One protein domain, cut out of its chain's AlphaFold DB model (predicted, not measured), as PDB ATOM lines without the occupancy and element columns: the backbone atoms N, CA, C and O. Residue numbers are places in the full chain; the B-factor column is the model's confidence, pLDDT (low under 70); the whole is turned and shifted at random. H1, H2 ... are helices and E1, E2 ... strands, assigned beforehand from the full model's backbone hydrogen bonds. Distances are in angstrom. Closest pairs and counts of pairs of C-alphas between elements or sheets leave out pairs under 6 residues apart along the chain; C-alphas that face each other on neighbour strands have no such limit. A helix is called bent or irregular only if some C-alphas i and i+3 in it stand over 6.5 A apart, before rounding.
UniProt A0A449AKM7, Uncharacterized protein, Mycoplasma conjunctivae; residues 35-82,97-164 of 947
ATOM      1  N   ASN A  35     -14.343 -33.852  31.732       32.78
ATOM      2  CA  ASN A  35     -14.574 -35.040  32.576       32.78
ATOM      3  C   ASN A  35     -16.018 -35.601  32.502       32.78
ATOM      4  O   ASN A  35     -16.323 -36.665  33.047       32.78
ATOM      5  N   ASP A  36     -16.942 -34.885  31.860       35.12
ATOM      6  CA  ASP A  36     -18.298 -35.371  31.551       35.12
ATOM      7  C   ASP A  36     -18.358 -35.970  30.137       35.12
ATOM      8  O   ASP A  36     -19.060 -36.949  29.897       35.12
ATOM      9  N   TYR A  37     -17.542 -35.427  29.231       31.45
ATOM     10  CA  TYR A  37     -17.356 -35.888  27.861       31.45
ATOM     11  C   TYR A  37     -16.712 -37.282  27.792       31.45
ATOM     12  O   TYR A  37     -17.308 -38.182  27.207       31.45
ATOM     13  N   GLN A  38     -15.578 -37.519  28.468       33.81
ATOM     14  CA  GLN A  38     -14.947 -38.854  28.499       33.81
ATOM     15  C   GLN A  38     -15.854 -39.932  29.124       33.81
ATOM     16  O   GLN A  38     -15.901 -41.059  28.635       33.81
ATOM     17  N   ARG A  39     -16.646 -39.583  30.151       36.34
ATOM     18  CA  ARG A  39     -17.644 -40.495  30.748       36.34
ATOM     19  C   ARG A  39     -18.721 -40.913  29.746       36.34
ATOM     20  O   ARG A  39     -19.094 -42.081  29.704       36.34
ATOM     21  N   LYS A  40     -19.211 -39.968  28.938       35.78
ATOM     22  CA  LYS A  40     -20.236 -40.218  27.913       35.78
ATOM     23  C   LYS A  40     -19.680 -40.949  26.695       35.78
ATOM     24  O   LYS A  40     -20.372 -41.811  26.168       35.78
ATOM     25  N   LEU A  41     -18.429 -40.687  26.311       32.72
ATOM     26  CA  LEU A  41     -17.750 -41.434  25.251       32.72
ATOM     27  C   LEU A  41     -17.640 -42.925  25.617       32.72
ATOM     28  O   LEU A  41     -18.074 -43.771  24.842       32.72
ATOM     29  N   ASN A  42     -17.180 -43.228  26.837       35.03
ATOM     30  CA  ASN A  42     -17.059 -44.601  27.342       35.03
ATOM     31  C   ASN A  42     -18.423 -45.305  27.497       35.03
ATOM     32  O   ASN A  42     -18.508 -46.520  27.320       35.03
ATOM     33  N   ALA A  43     -19.494 -44.560  27.795       33.22
ATOM     34  CA  ALA A  43     -20.858 -45.091  27.798       33.22
ATOM     35  C   ALA A  43     -21.358 -45.404  26.371       33.22
ATOM     36  O   ALA A  43     -21.865 -46.499  26.126       33.22
ATOM     37  N   SER A  44     -21.152 -44.499  25.405       30.20
ATOM     38  CA  SER A  44     -21.513 -44.736  23.999       30.20
ATOM     39  C   SER A  44     -20.695 -45.847  23.342       30.20
ATOM     40  O   SER A  44     -21.217 -46.502  22.445       30.20
ATOM     41  N   SER A  45     -19.468 -46.136  23.796       28.30
ATOM     42  CA  SER A  45     -18.678 -47.278  23.301       28.30
ATOM     43  C   SER A  45     -19.418 -48.618  23.419       28.30
ATOM     44  O   SER A  45     -19.242 -49.485  22.566       28.30
ATOM     45  N   GLN A  46     -20.293 -48.782  24.421       35.09
ATOM     46  CA  GLN A  46     -21.129 -49.982  24.575       35.09
ATOM     47  C   GLN A  46     -22.346 -50.006  23.631       35.09
ATOM     48  O   GLN A  46     -22.886 -51.078  23.356       35.09
ATOM     49  N   GLU A  47     -22.765 -48.861  23.084       32.06
ATOM     50  CA  GLU A  47     -23.826 -48.794  22.069       32.06
ATOM     51  C   GLU A  47     -23.313 -49.061  20.647       32.06
ATOM     52  O   GLU A  47     -24.094 -49.502  19.806       32.06
ATOM     53  N   ILE A  48     -22.012 -48.900  20.369       34.06
ATOM     54  CA  ILE A  48     -21.419 -49.193  19.046       34.06
ATOM     55  C   ILE A  48     -21.678 -50.656  18.644       34.06
ATOM     56  O   ILE A  48     -22.080 -50.932  17.515       34.06
ATOM     57  N   ALA A  49     -21.547 -51.592  19.590       31.62
ATOM     58  CA  ALA A  49     -21.854 -53.007  19.366       31.62
ATOM     59  C   ALA A  49     -23.340 -53.261  19.030       31.62
ATOM     60  O   ALA A  49     -23.652 -54.187  18.285       31.62
ATOM     61  N   LYS A  50     -24.260 -52.420  19.528       31.92
ATOM     62  CA  LYS A  50     -25.693 -52.476  19.189       31.92
ATOM     63  C   LYS A  50     -26.002 -51.782  17.857       31.92
ATOM     64  O   LYS A  50     -26.889 -52.229  17.139       31.92
ATOM     65  N   ALA A  51     -25.251 -50.743  17.488       27.83
ATOM     66  CA  ALA A  51     -25.395 -50.051  16.207       27.83
ATOM     67  C   ALA A  51     -25.032 -50.945  15.006       27.83
ATOM     68  O   ALA A  51     -25.689 -50.869  13.970       27.83
ATOM     69  N   VAL A  52     -24.057 -51.855  15.154       35.94
ATOM     70  CA  VAL A  52     -23.729 -52.858  14.117       35.94
ATOM     71  C   VAL A  52     -24.927 -53.770  13.806       35.94
ATOM     72  O   VAL A  52     -25.141 -54.114  12.645       35.94
ATOM     73  N   ALA A  53     -25.754 -54.097  14.806       32.78
ATOM     74  CA  ALA A  53     -26.975 -54.887  14.625       32.78
ATOM     75  C   ALA A  53     -28.148 -54.091  14.012       32.78
ATOM     76  O   ALA A  53     -29.111 -54.693  13.549       32.78
ATOM     77  N   PHE A  54     -28.076 -52.755  13.969       30.28
ATOM     78  CA  PHE A  54     -29.136 -51.888  13.430       30.28
ATOM     79  C   PHE A  54     -28.994 -51.603  11.921       30.28
ATOM     80  O   PHE A  54     -29.798 -50.879  11.336       30.28
ATOM     81  N   LYS A  55     -27.969 -52.170  11.271       38.44
ATOM     82  CA  LYS A  55     -27.610 -51.893   9.871       38.44
ATOM     83  C   LYS A  55     -28.558 -52.521   8.829       38.44
ATOM     84  O   LYS A  55     -28.338 -52.329   7.639       38.44
ATOM     85  N   SER A  56     -29.575 -53.285   9.242       39.03
ATOM     86  CA  SER A  56     -30.442 -54.069   8.343       39.03
ATOM     87  C   SER A  56     -31.704 -53.356   7.842       39.03
ATOM     88  O   SER A  56     -32.364 -53.898   6.963       39.03
ATOM     89  N   ASN A  57     -32.069 -52.192   8.398       46.84
ATOM     90  CA  ASN A  57     -33.406 -51.596   8.217       46.84
ATOM     91  C   ASN A  57     -33.396 -50.165   7.628       46.84
ATOM     92  O   ASN A  57     -34.350 -49.417   7.836       46.84
ATOM     93  N   PHE A  58     -32.335 -49.757   6.922       54.28
ATOM     94  CA  PHE A  58     -32.256 -48.440   6.273       54.28
ATOM     95  C   PHE A  58     -31.923 -48.570   4.782       54.28
ATOM     96  O   PHE A  58     -30.835 -49.021   4.432       54.28
ATOM     97  N   ASP A  59     -32.834 -48.107   3.919       65.06
ATOM     98  CA  ASP A  59     -32.717 -48.174   2.450       65.06
ATOM     99  C   ASP A  59     -31.689 -47.193   1.846       65.06
ATOM    100  O   ASP A  59     -31.418 -47.234   0.646       65.06
ATOM    101  N   PHE A  60     -31.124 -46.289   2.654       78.88
ATOM    102  CA  PHE A  60     -30.129 -45.307   2.221       78.88
ATOM    103  C   PHE A  60     -28.776 -45.589   2.871       78.88
ATOM    104  O   PHE A  60     -28.621 -45.448   4.086       78.88
ATOM    105  N   THR A  61     -27.797 -46.003   2.066       78.81
ATOM    106  CA  THR A  61     -26.486 -46.438   2.556       78.81
ATOM    107  C   THR A  61     -25.432 -45.327   2.515       78.81
ATOM    108  O   THR A  61     -25.598 -44.274   1.900       78.81
ATOM    109  N   ARG A  62     -24.276 -45.588   3.141       71.75
ATOM    110  CA  ARG A  62     -23.091 -44.724   3.027       71.75
ATOM    111  C   ARG A  62     -22.606 -44.607   1.577       71.75
ATOM    112  O   ARG A  62     -22.159 -43.537   1.180       71.75
ATOM    113  N   ASP A  63     -22.678 -45.693   0.815       79.81
ATOM    114  CA  ASP A  63     -22.144 -45.734  -0.546       79.81
ATOM    115  C   ASP A  63     -23.071 -44.974  -1.508       79.81
ATOM    116  O   ASP A  63     -22.581 -44.223  -2.348       79.81
ATOM    117  N   ASP A  64     -24.395 -45.025  -1.284       83.56
ATOM    118  CA  ASP A  64     -25.361 -44.120  -1.930       83.56
ATOM    119  C   ASP A  64     -25.023 -42.646  -1.668       83.56
ATOM    120  O   ASP A  64     -25.028 -41.831  -2.592       83.56
ATOM    121  N   PHE A  65     -24.726 -42.290  -0.411       84.56
ATOM    122  CA  PHE A  65     -24.377 -40.918  -0.043       84.56
ATOM    123  C   PHE A  65     -23.078 -40.457  -0.717       84.56
ATOM    124  O   PHE A  65     -23.045 -39.361  -1.270       84.56
ATOM    125  N   ILE A  66     -22.022 -41.282  -0.711       82.75
ATOM    126  CA  ILE A  66     -20.740 -40.961  -1.368       82.75
ATOM    127  C   ILE A  66     -20.939 -40.788  -2.878       82.75
ATOM    128  O   ILE A  66     -20.459 -39.808  -3.451       82.75
ATOM    129  N   GLN A  67     -21.676 -41.700  -3.520       87.38
ATOM    130  CA  GLN A  67     -21.953 -41.629  -4.952       87.38
ATOM    131  C   GLN A  67     -22.693 -40.332  -5.306       87.38
ATOM    132  O   GLN A  67     -22.236 -39.596  -6.179       87.38
ATOM    133  N   LEU A  68     -23.777 -40.008  -4.594       88.12
ATOM    134  CA  LEU A  68     -24.565 -38.795  -4.840       88.12
ATOM    135  C   LEU A  68     -23.802 -37.502  -4.501       88.12
ATOM    136  O   LEU A  68     -23.931 -36.518  -5.224       88.12
ATOM    137  N   ALA A  69     -22.971 -37.498  -3.453       86.38
ATOM    138  CA  ALA A  69     -22.123 -36.354  -3.100       86.38
ATOM    139  C   ALA A  69     -21.046 -36.059  -4.162       86.38
ATOM    140  O   ALA A  69     -20.649 -34.907  -4.342       86.38
ATOM    141  N   SER A  70     -20.584 -37.084  -4.886       84.44
ATOM    142  CA  SER A  70     -19.586 -36.933  -5.955       84.44
ATOM    143  C   SER A  70     -20.140 -36.329  -7.255       84.44
ATOM    144  O   SER A  70     -19.358 -35.902  -8.105       84.44
ATOM    145  N   SER A  71     -21.469 -36.279  -7.406       83.25
ATOM    146  CA  SER A  71     -22.171 -35.876  -8.632       83.25
ATOM    147  C   SER A  71     -23.192 -34.754  -8.401       83.25
ATOM    148  O   SER A  71     -24.250 -34.745  -9.032       83.25
ATOM    149  N   LEU A  72     -22.922 -33.835  -7.468       93.25
ATOM    150  CA  LEU A  72     -23.815 -32.708  -7.191       93.25
ATOM    151  C   LEU A  72     -23.801 -31.704  -8.348       93.25
ATOM    152  O   LEU A  72     -22.760 -31.436  -8.949       93.25
ATOM    153  N   THR A  73     -24.948 -31.094  -8.625       94.62
ATOM    154  CA  THR A  73     -25.108 -30.079  -9.672       94.62
ATOM    155  C   THR A  73     -25.639 -28.765  -9.108       94.62
ATOM    156  O   THR A  73     -26.263 -28.733  -8.048       94.62
ATOM    157  N   VAL A  74     -25.402 -27.663  -9.821       93.06
ATOM    158  CA  VAL A  74     -26.052 -26.374  -9.548       93.06
ATOM    159  C   VAL A  74     -27.555 -26.482  -9.836       93.06
ATOM    160  O   VAL A  74     -27.956 -26.975 -10.892       93.06
ATOM    161  N   ASN A  75     -28.389 -25.998  -8.915       92.94
ATOM    162  CA  ASN A  75     -29.845 -26.018  -9.054       92.94
ATOM    163  C   ASN A  75     -30.368 -24.996 -10.089       92.94
ATOM    164  O   ASN A  75     -29.699 -24.024 -10.449       92.94
ATOM    165  N   GLU A  76     -31.603 -25.191 -10.561       88.81
ATOM    166  CA  GLU A  76     -32.200 -24.407 -11.660       88.81
ATOM    167  C   GLU A  76     -32.327 -22.889 -11.390       88.81
ATOM    168  O   GLU A  76     -32.471 -22.113 -12.336       88.81
ATOM    169  N   ALA A  77     -32.247 -22.422 -10.135       84.81
ATOM    170  CA  ALA A  77     -32.286 -20.987  -9.823       84.81
ATOM    171  C   ALA A  77     -30.963 -20.265 -10.161       84.81
ATOM    172  O   ALA A  77     -30.965 -19.072 -10.489       84.81
ATOM    173  N   TYR A  78     -29.842 -20.993 -10.113       85.94
ATOM    174  CA  TYR A  78     -28.483 -20.475 -10.318       85.94
ATOM    175  C   TYR A  78     -27.796 -21.012 -11.585       85.94
ATOM    176  O   TYR A  78     -26.818 -20.424 -12.059       85.94
ATOM    177  N   LYS A  79     -28.319 -22.095 -12.167       85.12
ATOM    178  CA  LYS A  79     -27.849 -22.704 -13.416       85.12
ATOM    179  C   LYS A  79     -27.724 -21.666 -14.535       85.12
ATOM    180  O   LYS A  79     -28.633 -20.871 -14.767       85.12
ATOM    181  N   ASN A  80     -26.578 -21.662 -15.217       82.19
ATOM    182  CA  ASN A  80     -26.192 -20.678 -16.240       82.19
ATOM    183  C   ASN A  80     -26.160 -19.197 -15.785       82.19
ATOM    184  O   ASN A  80     -25.939 -18.328 -16.627       82.19
ATOM    185  N   ARG A  81     -26.348 -18.890 -14.490       81.31
ATOM    186  CA  ARG A  81     -26.385 -17.511 -13.957       81.31
ATOM    187  C   ARG A  81     -25.171 -17.133 -13.105       81.31
ATOM    188  O   ARG A  81     -24.874 -15.950 -12.996       81.31
ATOM    189  N   ILE A  82     -24.453 -18.101 -12.536       83.94
ATOM    190  CA  ILE A  82     -23.282 -17.852 -11.678       83.94
ATOM    191  C   ILE A  82     -22.086 -18.733 -12.066       83.94
ATOM    192  O   ILE A  82     -22.259 -19.899 -12.425       83.94
ATOM    193  N   SER A  97     -25.842 -13.088   2.469       86.81
ATOM    194  CA  SER A  97     -26.376 -14.253   3.178       86.81
ATOM    195  C   SER A  97     -26.451 -15.435   2.214       86.81
ATOM    196  O   SER A  97     -27.546 -15.836   1.816       86.81
ATOM    197  N   PHE A  98     -25.285 -15.942   1.815       85.44
ATOM    198  CA  PHE A  98     -25.129 -16.992   0.812       85.44
ATOM    199  C   PHE A  98     -24.256 -18.131   1.355       85.44
ATOM    200  O   PHE A  98     -23.101 -17.920   1.730       85.44
ATOM    201  N   GLU A  99     -24.778 -19.355   1.366       85.44
ATOM    202  CA  GLU A  99     -24.004 -20.559   1.665       85.44
ATOM    203  C   GLU A  99     -23.953 -21.452   0.413       85.44
ATOM    204  O   GLU A  99     -24.926 -21.558  -0.328       85.44
ATOM    205  N   LEU A 100     -22.821 -22.119   0.133       87.75
ATOM    206  CA  LEU A 100     -22.690 -22.944  -1.086       87.75
ATOM    207  C   LEU A 100     -23.723 -24.077  -1.171       87.75
ATOM    208  O   LEU A 100     -24.004 -24.567  -2.259       87.75
ATOM    209  N   ILE A 101     -24.295 -24.499  -0.044       88.94
ATOM    210  CA  ILE A 101     -25.380 -25.481  -0.016       88.94
ATOM    211  C   ILE A 101     -26.669 -24.946  -0.681       88.94
ATOM    212  O   ILE A 101     -27.418 -25.732  -1.257       88.94
ATOM    213  N   ASP A 102     -26.893 -23.623  -0.696       85.69
ATOM    214  CA  ASP A 102     -28.096 -22.975  -1.253       85.69
ATOM    215  C   ASP A 102     -28.177 -23.067  -2.788       85.69
ATOM    216  O   ASP A 102     -29.259 -22.962  -3.376       85.69
ATOM    217  N   ILE A 103     -27.033 -23.260  -3.454       89.62
ATOM    218  CA  ILE A 103     -26.939 -23.389  -4.916       89.62
ATOM    219  C   ILE A 103     -26.920 -24.840  -5.403       89.62
ATOM    220  O   ILE A 103     -26.999 -25.072  -6.608       89.62
ATOM    221  N   VAL A 104     -26.816 -25.814  -4.498       93.38
ATOM    222  CA  VAL A 104     -26.725 -27.241  -4.831       93.38
ATOM    223  C   VAL A 104     -28.118 -27.834  -5.039       93.38
ATOM    224  O   VAL A 104     -29.046 -27.570  -4.272       93.38
ATOM    225  N   ASP A 105     -28.275 -28.680  -6.057       94.06
ATOM    226  CA  ASP A 105     -29.442 -29.548  -6.176       94.06
ATOM    227  C   ASP A 105     -29.311 -30.764  -5.244       94.06
ATOM    228  O   ASP A 105     -28.654 -31.762  -5.540       94.06
ATOM    229  N   LEU A 106     -29.964 -30.670  -4.085       93.31
ATOM    230  CA  LEU A 106     -30.058 -31.754  -3.105       93.31
ATOM    231  C   LEU A 106     -31.229 -32.712  -3.374       93.31
ATOM    232  O   LEU A 106     -31.452 -33.626  -2.577       93.31
ATOM    233  N   SER A 107     -32.004 -32.526  -4.448       92.94
ATOM    234  CA  SER A 107     -33.182 -33.355  -4.742       92.94
ATOM    235  C   SER A 107     -32.858 -34.853  -4.857       92.94
ATOM    236  O   SER A 107     -33.594 -35.642  -4.259       92.94
ATOM    237  N   PRO A 108     -31.748 -35.288  -5.500       90.69
ATOM    238  CA  PRO A 108     -31.374 -36.706  -5.554       90.69
ATOM    239  C   PRO A 108     -31.106 -37.323  -4.172       90.69
ATOM    240  O   PRO A 108     -31.489 -38.464  -3.912       90.69
ATOM    241  N   LEU A 109     -30.489 -36.558  -3.264       89.19
ATOM    242  CA  LEU A 109     -30.227 -36.978  -1.885       89.19
ATOM    243  C   LEU A 109     -31.519 -37.022  -1.059       89.19
ATOM    244  O   LEU A 109     -31.795 -38.020  -0.397       89.19
ATOM    245  N   LYS A 110     -32.351 -35.976  -1.140       88.94
ATOM    246  CA  LYS A 110     -33.633 -35.888  -0.417       88.94
ATOM    247  C   LYS A 110     -34.655 -36.928  -0.882       88.94
ATOM    248  O   LYS A 110     -35.472 -37.355  -0.074       88.94
ATOM    249  N   ALA A 111     -34.589 -37.375  -2.138       88.50
ATOM    250  CA  ALA A 111     -35.435 -38.451  -2.652       88.50
ATOM    251  C   ALA A 111     -35.168 -39.802  -1.961       88.50
ATOM    252  O   ALA A 111     -36.110 -40.558  -1.734       88.50
ATOM    253  N   LYS A 112     -33.910 -40.098  -1.589       85.00
ATOM    254  CA  LYS A 112     -33.557 -41.294  -0.799       85.00
ATOM    255  C   LYS A 112     -33.608 -41.062   0.716       85.00
ATOM    256  O   LYS A 112     -33.906 -41.988   1.463       85.00
ATOM    257  N   ALA A 113     -33.325 -39.843   1.175       82.00
ATOM    258  CA  ALA A 113     -33.203 -39.497   2.590       82.00
ATOM    259  C   ALA A 113     -34.014 -38.232   2.948       82.00
ATOM    260  O   ALA A 113     -33.436 -37.182   3.240       82.00
ATOM    261  N   PRO A 114     -35.361 -38.297   2.963       83.50
ATOM    262  CA  PRO A 114     -36.217 -37.114   3.113       83.50
ATOM    263  C   PRO A 114     -36.122 -36.425   4.484       83.50
ATOM    264  O   PRO A 114     -36.468 -35.253   4.600       83.50
ATOM    265  N   ASN A 115     -35.646 -37.129   5.520       77.56
ATOM    266  CA  ASN A 115     -35.435 -36.571   6.864       77.56
ATOM    267  C   ASN A 115     -34.002 -36.046   7.086       77.56
ATOM    268  O   ASN A 115     -33.716 -35.499   8.151       77.56
ATOM    269  N   MET A 116     -33.097 -36.229   6.118       76.94
ATOM    270  CA  MET A 116     -31.696 -35.837   6.251       76.94
ATOM    271  C   MET A 116     -31.515 -34.351   5.923       76.94
ATOM    272  O   MET A 116     -31.983 -33.849   4.899       76.94
ATOM    273  N   GLN A 117     -30.831 -33.644   6.816       81.50
ATOM    274  CA  GLN A 117     -30.361 -32.276   6.618       81.50
ATOM    275  C   GLN A 117     -28.943 -32.312   6.051       81.50
ATOM    276  O   GLN A 117     -28.196 -33.251   6.324       81.50
ATOM    277  N   PHE A 118     -28.572 -31.298   5.269       82.44
ATOM    278  CA  PHE A 118     -27.284 -31.252   4.582       82.44
ATOM    279  C   PHE A 118     -26.561 -29.936   4.860       82.44
ATOM    280  O   PHE A 118     -27.184 -28.877   4.873       82.44
ATOM    281  N   GLU A 119     -25.247 -30.019   5.038       78.62
ATOM    282  CA  GLU A 119     -24.321 -28.895   5.177       78.62
ATOM    283  C   GLU A 119     -23.199 -29.079   4.146       78.62
ATOM    284  O   GLU A 119     -22.768 -30.207   3.896       78.62
ATOM    285  N   LEU A 120     -22.722 -27.987   3.541       81.69
ATOM    286  CA  LEU A 120     -21.547 -28.011   2.671       81.69
ATOM    287  C   LEU A 120     -20.464 -27.097   3.243       81.69
ATOM    288  O   LEU A 120     -20.681 -25.899   3.416       81.69
ATOM    289  N   ARG A 121     -19.292 -27.670   3.511       80.44
ATOM    290  CA  ARG A 121     -18.147 -26.987   4.117       80.44
ATOM    291  C   ARG A 121     -17.014 -26.812   3.112       80.44
ATOM    292  O   ARG A 121     -16.682 -27.739   2.371       80.44
ATOM    293  N   THR A 122     -16.393 -25.638   3.133       81.62
ATOM    294  CA  THR A 122     -15.153 -25.343   2.406       81.62
ATOM    295  C   THR A 122     -13.917 -25.639   3.260       81.62
ATOM    296  O   THR A 122     -13.939 -25.507   4.484       81.62
ATOM    297  N   ILE A 123     -12.836 -26.051   2.602       76.38
ATOM    298  CA  ILE A 123     -11.513 -26.305   3.175       76.38
ATOM    299  C   ILE A 123     -10.602 -25.148   2.760       76.38
ATOM    300  O   ILE A 123     -10.429 -24.885   1.568       76.38
ATOM    301  N   SER A 124     -10.011 -24.457   3.733       72.62
ATOM    302  CA  SER A 124      -9.069 -23.365   3.476       72.62
ATOM    303  C   SER A 124      -7.630 -23.875   3.323       72.62
ATOM    304  O   SER A 124      -7.251 -24.908   3.876       72.62
ATOM    305  N   ALA A 125      -6.778 -23.093   2.652       71.12
ATOM    306  CA  ALA A 125      -5.342 -23.380   2.543       71.12
ATOM    307  C   ALA A 125      -4.603 -23.407   3.897       71.12
ATOM    308  O   ALA A 125      -3.518 -23.975   3.991       71.12
ATOM    309  N   THR A 126      -5.180 -22.804   4.941       60.00
ATOM    310  CA  THR A 126      -4.666 -22.858   6.317       60.00
ATOM    311  C   THR A 126      -5.163 -24.065   7.116       60.00
ATOM    312  O   THR A 126      -4.613 -24.332   8.182       60.00
ATOM    313  N   GLU A 127      -6.178 -24.786   6.630       58.53
ATOM    314  CA  GLU A 127      -6.699 -26.018   7.235       58.53
ATOM    315  C   GLU A 127      -6.068 -27.263   6.598       58.53
ATOM    316  O   GLU A 127      -5.497 -28.086   7.311       58.53
ATOM    317  N   ASP A 128      -6.103 -27.369   5.266       64.75
ATOM    318  CA  ASP A 128      -5.378 -28.393   4.506       64.75
ATOM    319  C   ASP A 128      -4.959 -27.846   3.135       64.75
ATOM    320  O   ASP A 128      -5.756 -27.748   2.200       64.75
ATOM    321  N   ALA A 129      -3.672 -27.519   3.008       71.44
ATOM    322  CA  ALA A 129      -3.082 -26.973   1.788       71.44
ATOM    323  C   ALA A 129      -3.151 -27.918   0.569       71.44
ATOM    324  O   ALA A 129      -3.003 -27.450  -0.558       71.44
ATOM    325  N   ASN A 130      -3.381 -29.223   0.766       70.44
ATOM    326  CA  ASN A 130      -3.458 -30.200  -0.325       70.44
ATOM    327  C   ASN A 130      -4.892 -30.433  -0.827       70.44
ATOM    328  O   ASN A 130      -5.068 -30.888  -1.956       70.44
ATOM    329  N   ASN A 131      -5.908 -30.115  -0.015       74.06
ATOM    330  CA  ASN A 131      -7.323 -30.392  -0.298       74.06
ATOM    331  C   ASN A 131      -8.200 -29.123  -0.297       74.06
ATOM    332  O   ASN A 131      -9.397 -29.192  -0.037       74.06
ATOM    333  N   VAL A 132      -7.610 -27.960  -0.587       80.50
ATOM    334  CA  VAL A 132      -8.299 -26.658  -0.618       80.50
ATOM    335  C   VAL A 132      -9.505 -26.680  -1.558       80.50
ATOM    336  O   VAL A 132      -9.385 -27.095  -2.715       80.50
ATOM    337  N   THR A 133     -10.650 -26.166  -1.097       87.12
ATOM    338  CA  THR A 133     -11.822 -25.997  -1.963       87.12
ATOM    339  C   THR A 133     -11.552 -24.918  -3.006       87.12
ATOM    340  O   THR A 133     -11.197 -23.790  -2.662       87.12
ATOM    341  N   LYS A 134     -11.729 -25.247  -4.288       90.81
ATOM    342  CA  LYS A 134     -11.338 -24.378  -5.409       90.81
ATOM    343  C   LYS A 134     -12.297 -24.472  -6.590       90.81
ATOM    344  O   LYS A 134     -12.892 -25.521  -6.835       90.81
ATOM    345  N   ALA A 135     -12.418 -23.371  -7.329       89.81
ATOM    346  CA  ALA A 135     -13.147 -23.308  -8.588       89.81
ATOM    347  C   ALA A 135     -12.195 -23.622  -9.748       89.81
ATOM    348  O   ALA A 135     -11.198 -22.932  -9.951       89.81
ATOM    349  N   GLU A 136     -12.504 -24.653 -10.528       85.19
ATOM    350  CA  GLU A 136     -11.734 -25.062 -11.707       85.19
ATOM    351  C   GLU A 136     -12.715 -25.500 -12.796       85.19
ATOM    352  O   GLU A 136     -13.714 -26.126 -12.484       85.19
ATOM    353  N   GLY A 137     -12.481 -25.189 -14.074       75.38
ATOM    354  CA  GLY A 137     -13.208 -25.828 -15.189       75.38
ATOM    355  C   GLY A 137     -14.748 -25.707 -15.233       75.38
ATOM    356  O   GLY A 137     -15.367 -26.434 -16.002       75.38
ATOM    357  N   GLY A 138     -15.377 -24.819 -14.452       85.25
ATOM    358  CA  GLY A 138     -16.846 -24.743 -14.333       85.25
ATOM    359  C   GLY A 138     -17.444 -25.639 -13.234       85.25
ATOM    360  O   GLY A 138     -18.650 -25.887 -13.220       85.25
ATOM    361  N   GLU A 139     -16.608 -26.102 -12.307       90.81
ATOM    362  CA  GLU A 139     -16.960 -26.900 -11.131       90.81
ATOM    363  C   GLU A 139     -16.281 -26.341  -9.865       90.81
ATOM    364  O   GLU A 139     -15.252 -25.661  -9.932       90.81
ATOM    365  N   ILE A 140     -16.861 -26.624  -8.696       92.19
ATOM    366  CA  ILE A 140     -16.206 -26.437  -7.392       92.19
ATOM    367  C   ILE A 140     -15.747 -27.810  -6.911       92.19
ATOM    368  O   ILE A 140     -16.571 -28.714  -6.771       92.19
ATOM    369  N   LYS A 141     -14.448 -27.954  -6.639       89.50
ATOM    370  CA  LYS A 141     -13.817 -29.190  -6.156       89.50
ATOM    371  C   LYS A 141     -13.387 -29.084  -4.708       89.50
ATOM    372  O   LYS A 141     -12.988 -28.010  -4.265       89.50
ATOM    373  N   GLY A 142     -13.366 -30.223  -4.016       78.44
ATOM    374  CA  GLY A 142     -12.782 -30.332  -2.677       78.44
ATOM    375  C   GLY A 142     -13.618 -29.663  -1.587       78.44
ATOM    376  O   GLY A 142     -13.065 -29.180  -0.604       78.44
ATOM    377  N   ALA A 143     -14.938 -29.588  -1.764       84.25
ATOM    378  CA  ALA A 143     -15.847 -29.289  -0.662       84.25
ATOM    379  C   ALA A 143     -16.129 -30.570   0.144       84.25
ATOM    380  O   ALA A 143     -15.894 -31.680  -0.334       84.25
ATOM    381  N   ILE A 144     -16.672 -30.437   1.355       80.81
ATOM    382  CA  ILE A 144     -17.186 -31.565   2.141       80.81
ATOM    383  C   ILE A 144     -18.703 -31.425   2.239       80.81
ATOM    384  O   ILE A 144     -19.185 -30.441   2.800       80.81
ATOM    385  N   LEU A 145     -19.451 -32.413   1.746       83.00
ATOM    386  CA  LEU A 145     -20.874 -32.552   2.052       83.00
ATOM    387  C   LEU A 145     -21.029 -33.373   3.334       83.00
ATOM    388  O   LEU A 145     -20.454 -34.456   3.460       83.00
ATOM    389  N   ILE A 146     -21.845 -32.875   4.257       79.88
ATOM    390  CA  ILE A 146     -22.240 -33.539   5.498       79.88
ATOM    391  C   ILE A 146     -23.753 -33.771   5.447       79.88
ATOM    392  O   ILE A 146     -24.501 -32.864   5.096       79.88
ATOM    393  N   GLY A 147     -24.204 -34.979   5.787       73.69
ATOM    394  CA  GLY A 147     -25.614 -35.359   5.889       73.69
ATOM    395  C   GLY A 147     -25.953 -35.842   7.298       73.69
ATOM    396  O   GLY A 147     -25.271 -36.721   7.825       73.69
ATOM    397  N   ILE A 148     -26.996 -35.277   7.910       68.69
ATOM    398  CA  ILE A 148     -27.408 -35.552   9.294       68.69
ATOM    399  C   ILE A 148     -28.901 -35.891   9.342       68.69
ATOM    400  O   ILE A 148     -29.739 -35.062   9.000       68.69
ATOM    401  N   ASP A 149     -29.246 -37.087   9.814       66.38
ATOM    402  CA  ASP A 149     -30.619 -37.463  10.168       66.38
ATOM    403  C   ASP A 149     -30.697 -37.637  11.692       66.38
ATOM    404  O   ASP A 149     -30.301 -38.667  12.242       66.38
ATOM    405  N   GLU A 150     -31.194 -36.611  12.391       53.84
ATOM    406  CA  GLU A 150     -31.316 -36.620  13.856       53.84
ATOM    407  C   GLU A 150     -32.309 -37.680  14.365       53.84
ATOM    408  O   GLU A 150     -32.135 -38.208  15.465       53.84
ATOM    409  N   LYS A 151     -33.336 -38.012  13.570       60.09
ATOM    410  CA  LYS A 151     -34.397 -38.960  13.937       60.09
ATOM    411  C   LYS A 151     -33.869 -40.391  13.935       60.09
ATOM    412  O   LYS A 151     -34.118 -41.142  14.874       60.09
ATOM    413  N   ASN A 152     -33.119 -40.744  12.894       59.56
ATOM    414  CA  ASN A 152     -32.529 -42.069  12.710       59.56
ATOM    415  C   ASN A 152     -31.092 -42.175  13.260       59.56
ATOM    416  O   ASN A 152     -30.499 -43.251  13.230       59.56
ATOM    417  N   LYS A 153     -30.538 -41.071  13.788       57.97
ATOM    418  CA  LYS A 153     -29.150 -40.932  14.268       57.97
ATOM    419  C   LYS A 153     -28.095 -41.282  13.202       57.97
ATOM    420  O   LYS A 153     -27.025 -41.791  13.539       57.97
ATOM    421  N   LEU A 154     -28.382 -41.009  11.928       60.81
ATOM    422  CA  LEU A 154     -27.440 -41.229  10.827       60.81
ATOM    423  C   LEU A 154     -26.584 -39.979  10.602       60.81
ATOM    424  O   LEU A 154     -27.087 -38.855  10.622       60.81
ATOM    425  N   TYR A 155     -25.293 -40.192  10.364       60.34
ATOM    426  CA  TYR A 155     -24.332 -39.148  10.025       60.34
ATOM    427  C   TYR A 155     -23.423 -39.651   8.905       60.34
ATOM    428  O   TYR A 155     -22.750 -40.673   9.066       60.34
ATOM    429  N   TYR A 156     -23.392 -38.929   7.789       72.12
ATOM    430  CA  TYR A 156     -22.503 -39.194   6.664       72.12
ATOM    431  C   TYR A 156     -21.698 -37.945   6.318       72.12
ATOM    432  O   TYR A 156     -22.177 -36.821   6.445       72.12
ATOM    433  N   SER A 157     -20.473 -38.147   5.844       73.62
ATOM    434  CA  SER A 157     -19.669 -37.098   5.229       73.62
ATOM    435  C   SER A 157     -18.872 -37.663   4.058       73.62
ATOM    436  O   SER A 157     -18.477 -38.834   4.058       73.62
ATOM    437  N   SER A 158     -18.684 -36.842   3.029       78.88
ATOM    438  CA  SER A 158     -17.942 -37.184   1.815       78.88
ATOM    439  C   SER A 158     -17.316 -35.930   1.220       78.88
ATOM    440  O   SER A 158     -17.848 -34.831   1.383       78.88
ATOM    441  N   SER A 159     -16.221 -36.104   0.477       82.56
ATOM    442  CA  SER A 159     -15.807 -35.085  -0.487       82.56
ATOM    443  C   SER A 159     -16.918 -34.892  -1.522       82.56
ATOM    444  O   SER A 159     -17.604 -35.854  -1.890       82.56
ATOM    445  N   ALA A 160     -17.102 -33.649  -1.944       84.50
ATOM    446  CA  ALA A 160     -18.157 -33.211  -2.832       84.50
ATOM    447  C   ALA A 160     -17.592 -32.312  -3.934       84.50
ATOM    448  O   ALA A 160     -16.820 -31.384  -3.671       84.50
ATOM    449  N   ASN A 161     -18.028 -32.586  -5.163       88.44
ATOM    450  CA  ASN A 161     -17.778 -31.749  -6.329       88.44
ATOM    451  C   ASN A 161     -19.124 -31.217  -6.823       88.44
ATOM    452  O   ASN A 161     -20.080 -31.986  -6.928       88.44
ATOM    453  N   ILE A 162     -19.200 -29.919  -7.117       93.12
ATOM    454  CA  ILE A 162     -20.422 -29.261  -7.595       93.12
ATOM    455  C   ILE A 162     -20.210 -28.862  -9.055       93.12
ATOM    456  O   ILE A 162     -19.299 -28.095  -9.365       93.12
ATOM    457  N   LEU A 163     -21.051 -29.385  -9.942       92.12
ATOM    458  CA  LEU A 163     -20.938 -29.291 -11.400       92.12
ATOM    459  C   LEU A 163     -22.006 -28.356 -11.996       92.12
ATOM    460  O   LEU A 163     -23.085 -28.181 -11.432       92.12
ATOM    461  N   GLY A 164     -21.756 -27.816 -13.191       89.06
ATOM    462  CA  GLY A 164     -22.776 -27.088 -13.964       89.06
ATOM    463  C   GLY A 164     -22.860 -25.583 -13.690       89.06
ATOM    464  O   GLY A 164     -23.920 -24.982 -13.879       89.06
TER     465      GLY A 164
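AT A GLANCE: This is residues 35 to 82 and 97 to 164 of the 947 residues of an uncharacterized protein of Mycoplasma conjunctivae (UniProt A0A449AKM7). A strongly twisted sheet is built on the long, bent hairpin of E3 and E4, with E1 and E2 along the other side of E3; H2 packs on one face, H3 is on the opposite face, and residues 35 to 57, with H1, stick out as a free arm. The printed part has 116 residues, with four named helices and then four named strands, H1 H2 H3 H4 E1 E2 E3 E4; the class is mixed, helices and strands. The sheet is branched at E3, its neighbour pairs E1 and E3, E2 and E3, E3 and E4 being antiparallel. The whole is loose, with a radius of gyration of the C-alphas of 16.8 A and spans of 50 by 35 by 26 A.

IN THESE COORDINATES: H1, residues 35 to 53, begins at C-alpha 35 (-14.574, -35.040, 32.576), is 29.5 A long and has a kink of 38 degrees near residue 46. It is neither bent nor irregular, but only just: C-alphas 46 and 49 are 6.1 A apart. H2 is residues 62 to 69, H3 residues 100 to 103 and H4 residues 107 to 112. E1, residues 117 to 121, is 13.5 A long, and E2 is residues 134 to 136. E3, residues 139 to 149, is 27.4 A long and bends by 76 degrees at residue 142. E4, residues 154 to 163, is 26.1 A long, bends by 64 degrees at residue 159 and ends at C-alpha 163 (-20.938, -29.291, -11.400).

HOW THE PARTS SIT: E2, E3 and E4 form a meander, each strand the antiparallel neighbour of the one before, with two hairpins. N 147 and O 156 of E3 and E4 are 2.8 A apart, within hydrogen-bond range. On the other side of E3 from E4, E2 is beside residues 139 to 141, with N 141 and O 134 at 2.9 A, and E1 beside residues 143 to 148, with N 119 and O 146 at 2.9 A. Residues 72 to 73 pair in parallel with 162 to 163 of E4. H2 is on the sheet at a height of 8.3 A, its closest C-alphas to E4 being Ala 69 and Ala 160, 5.1 A. H3 is on the opposite face; C-alphas 101 and 120 of H3 and E1 are closest, 5.3 A. H4 only grazes the sheet with residues 109 to 110, and only just touches H2, with 3 pairs of C-alphas within 8 A, Leu 68 and Leu 109 closest at 6.6 A. H1 is not on the sheet. Every O i to N i+4 pair is within hydrogen-bond range in H2, 9 of 15 in H1 and 1 of 2 in H4; H3 is too short for one.

THE WHOLE: The C-alphas farthest apart, of Asn 35 and Asn 80, are 52.2 A apart. Residues 83 to 96 are not printed; C-alphas 82 and 97 are 15.6 A apart across this cut. The link from E1 to E2 is long, with 12 residues. Mean pLDDT of the printed part is 71.5; residues 35 to 59, 126 to 128 and 148 to 155 are under 70.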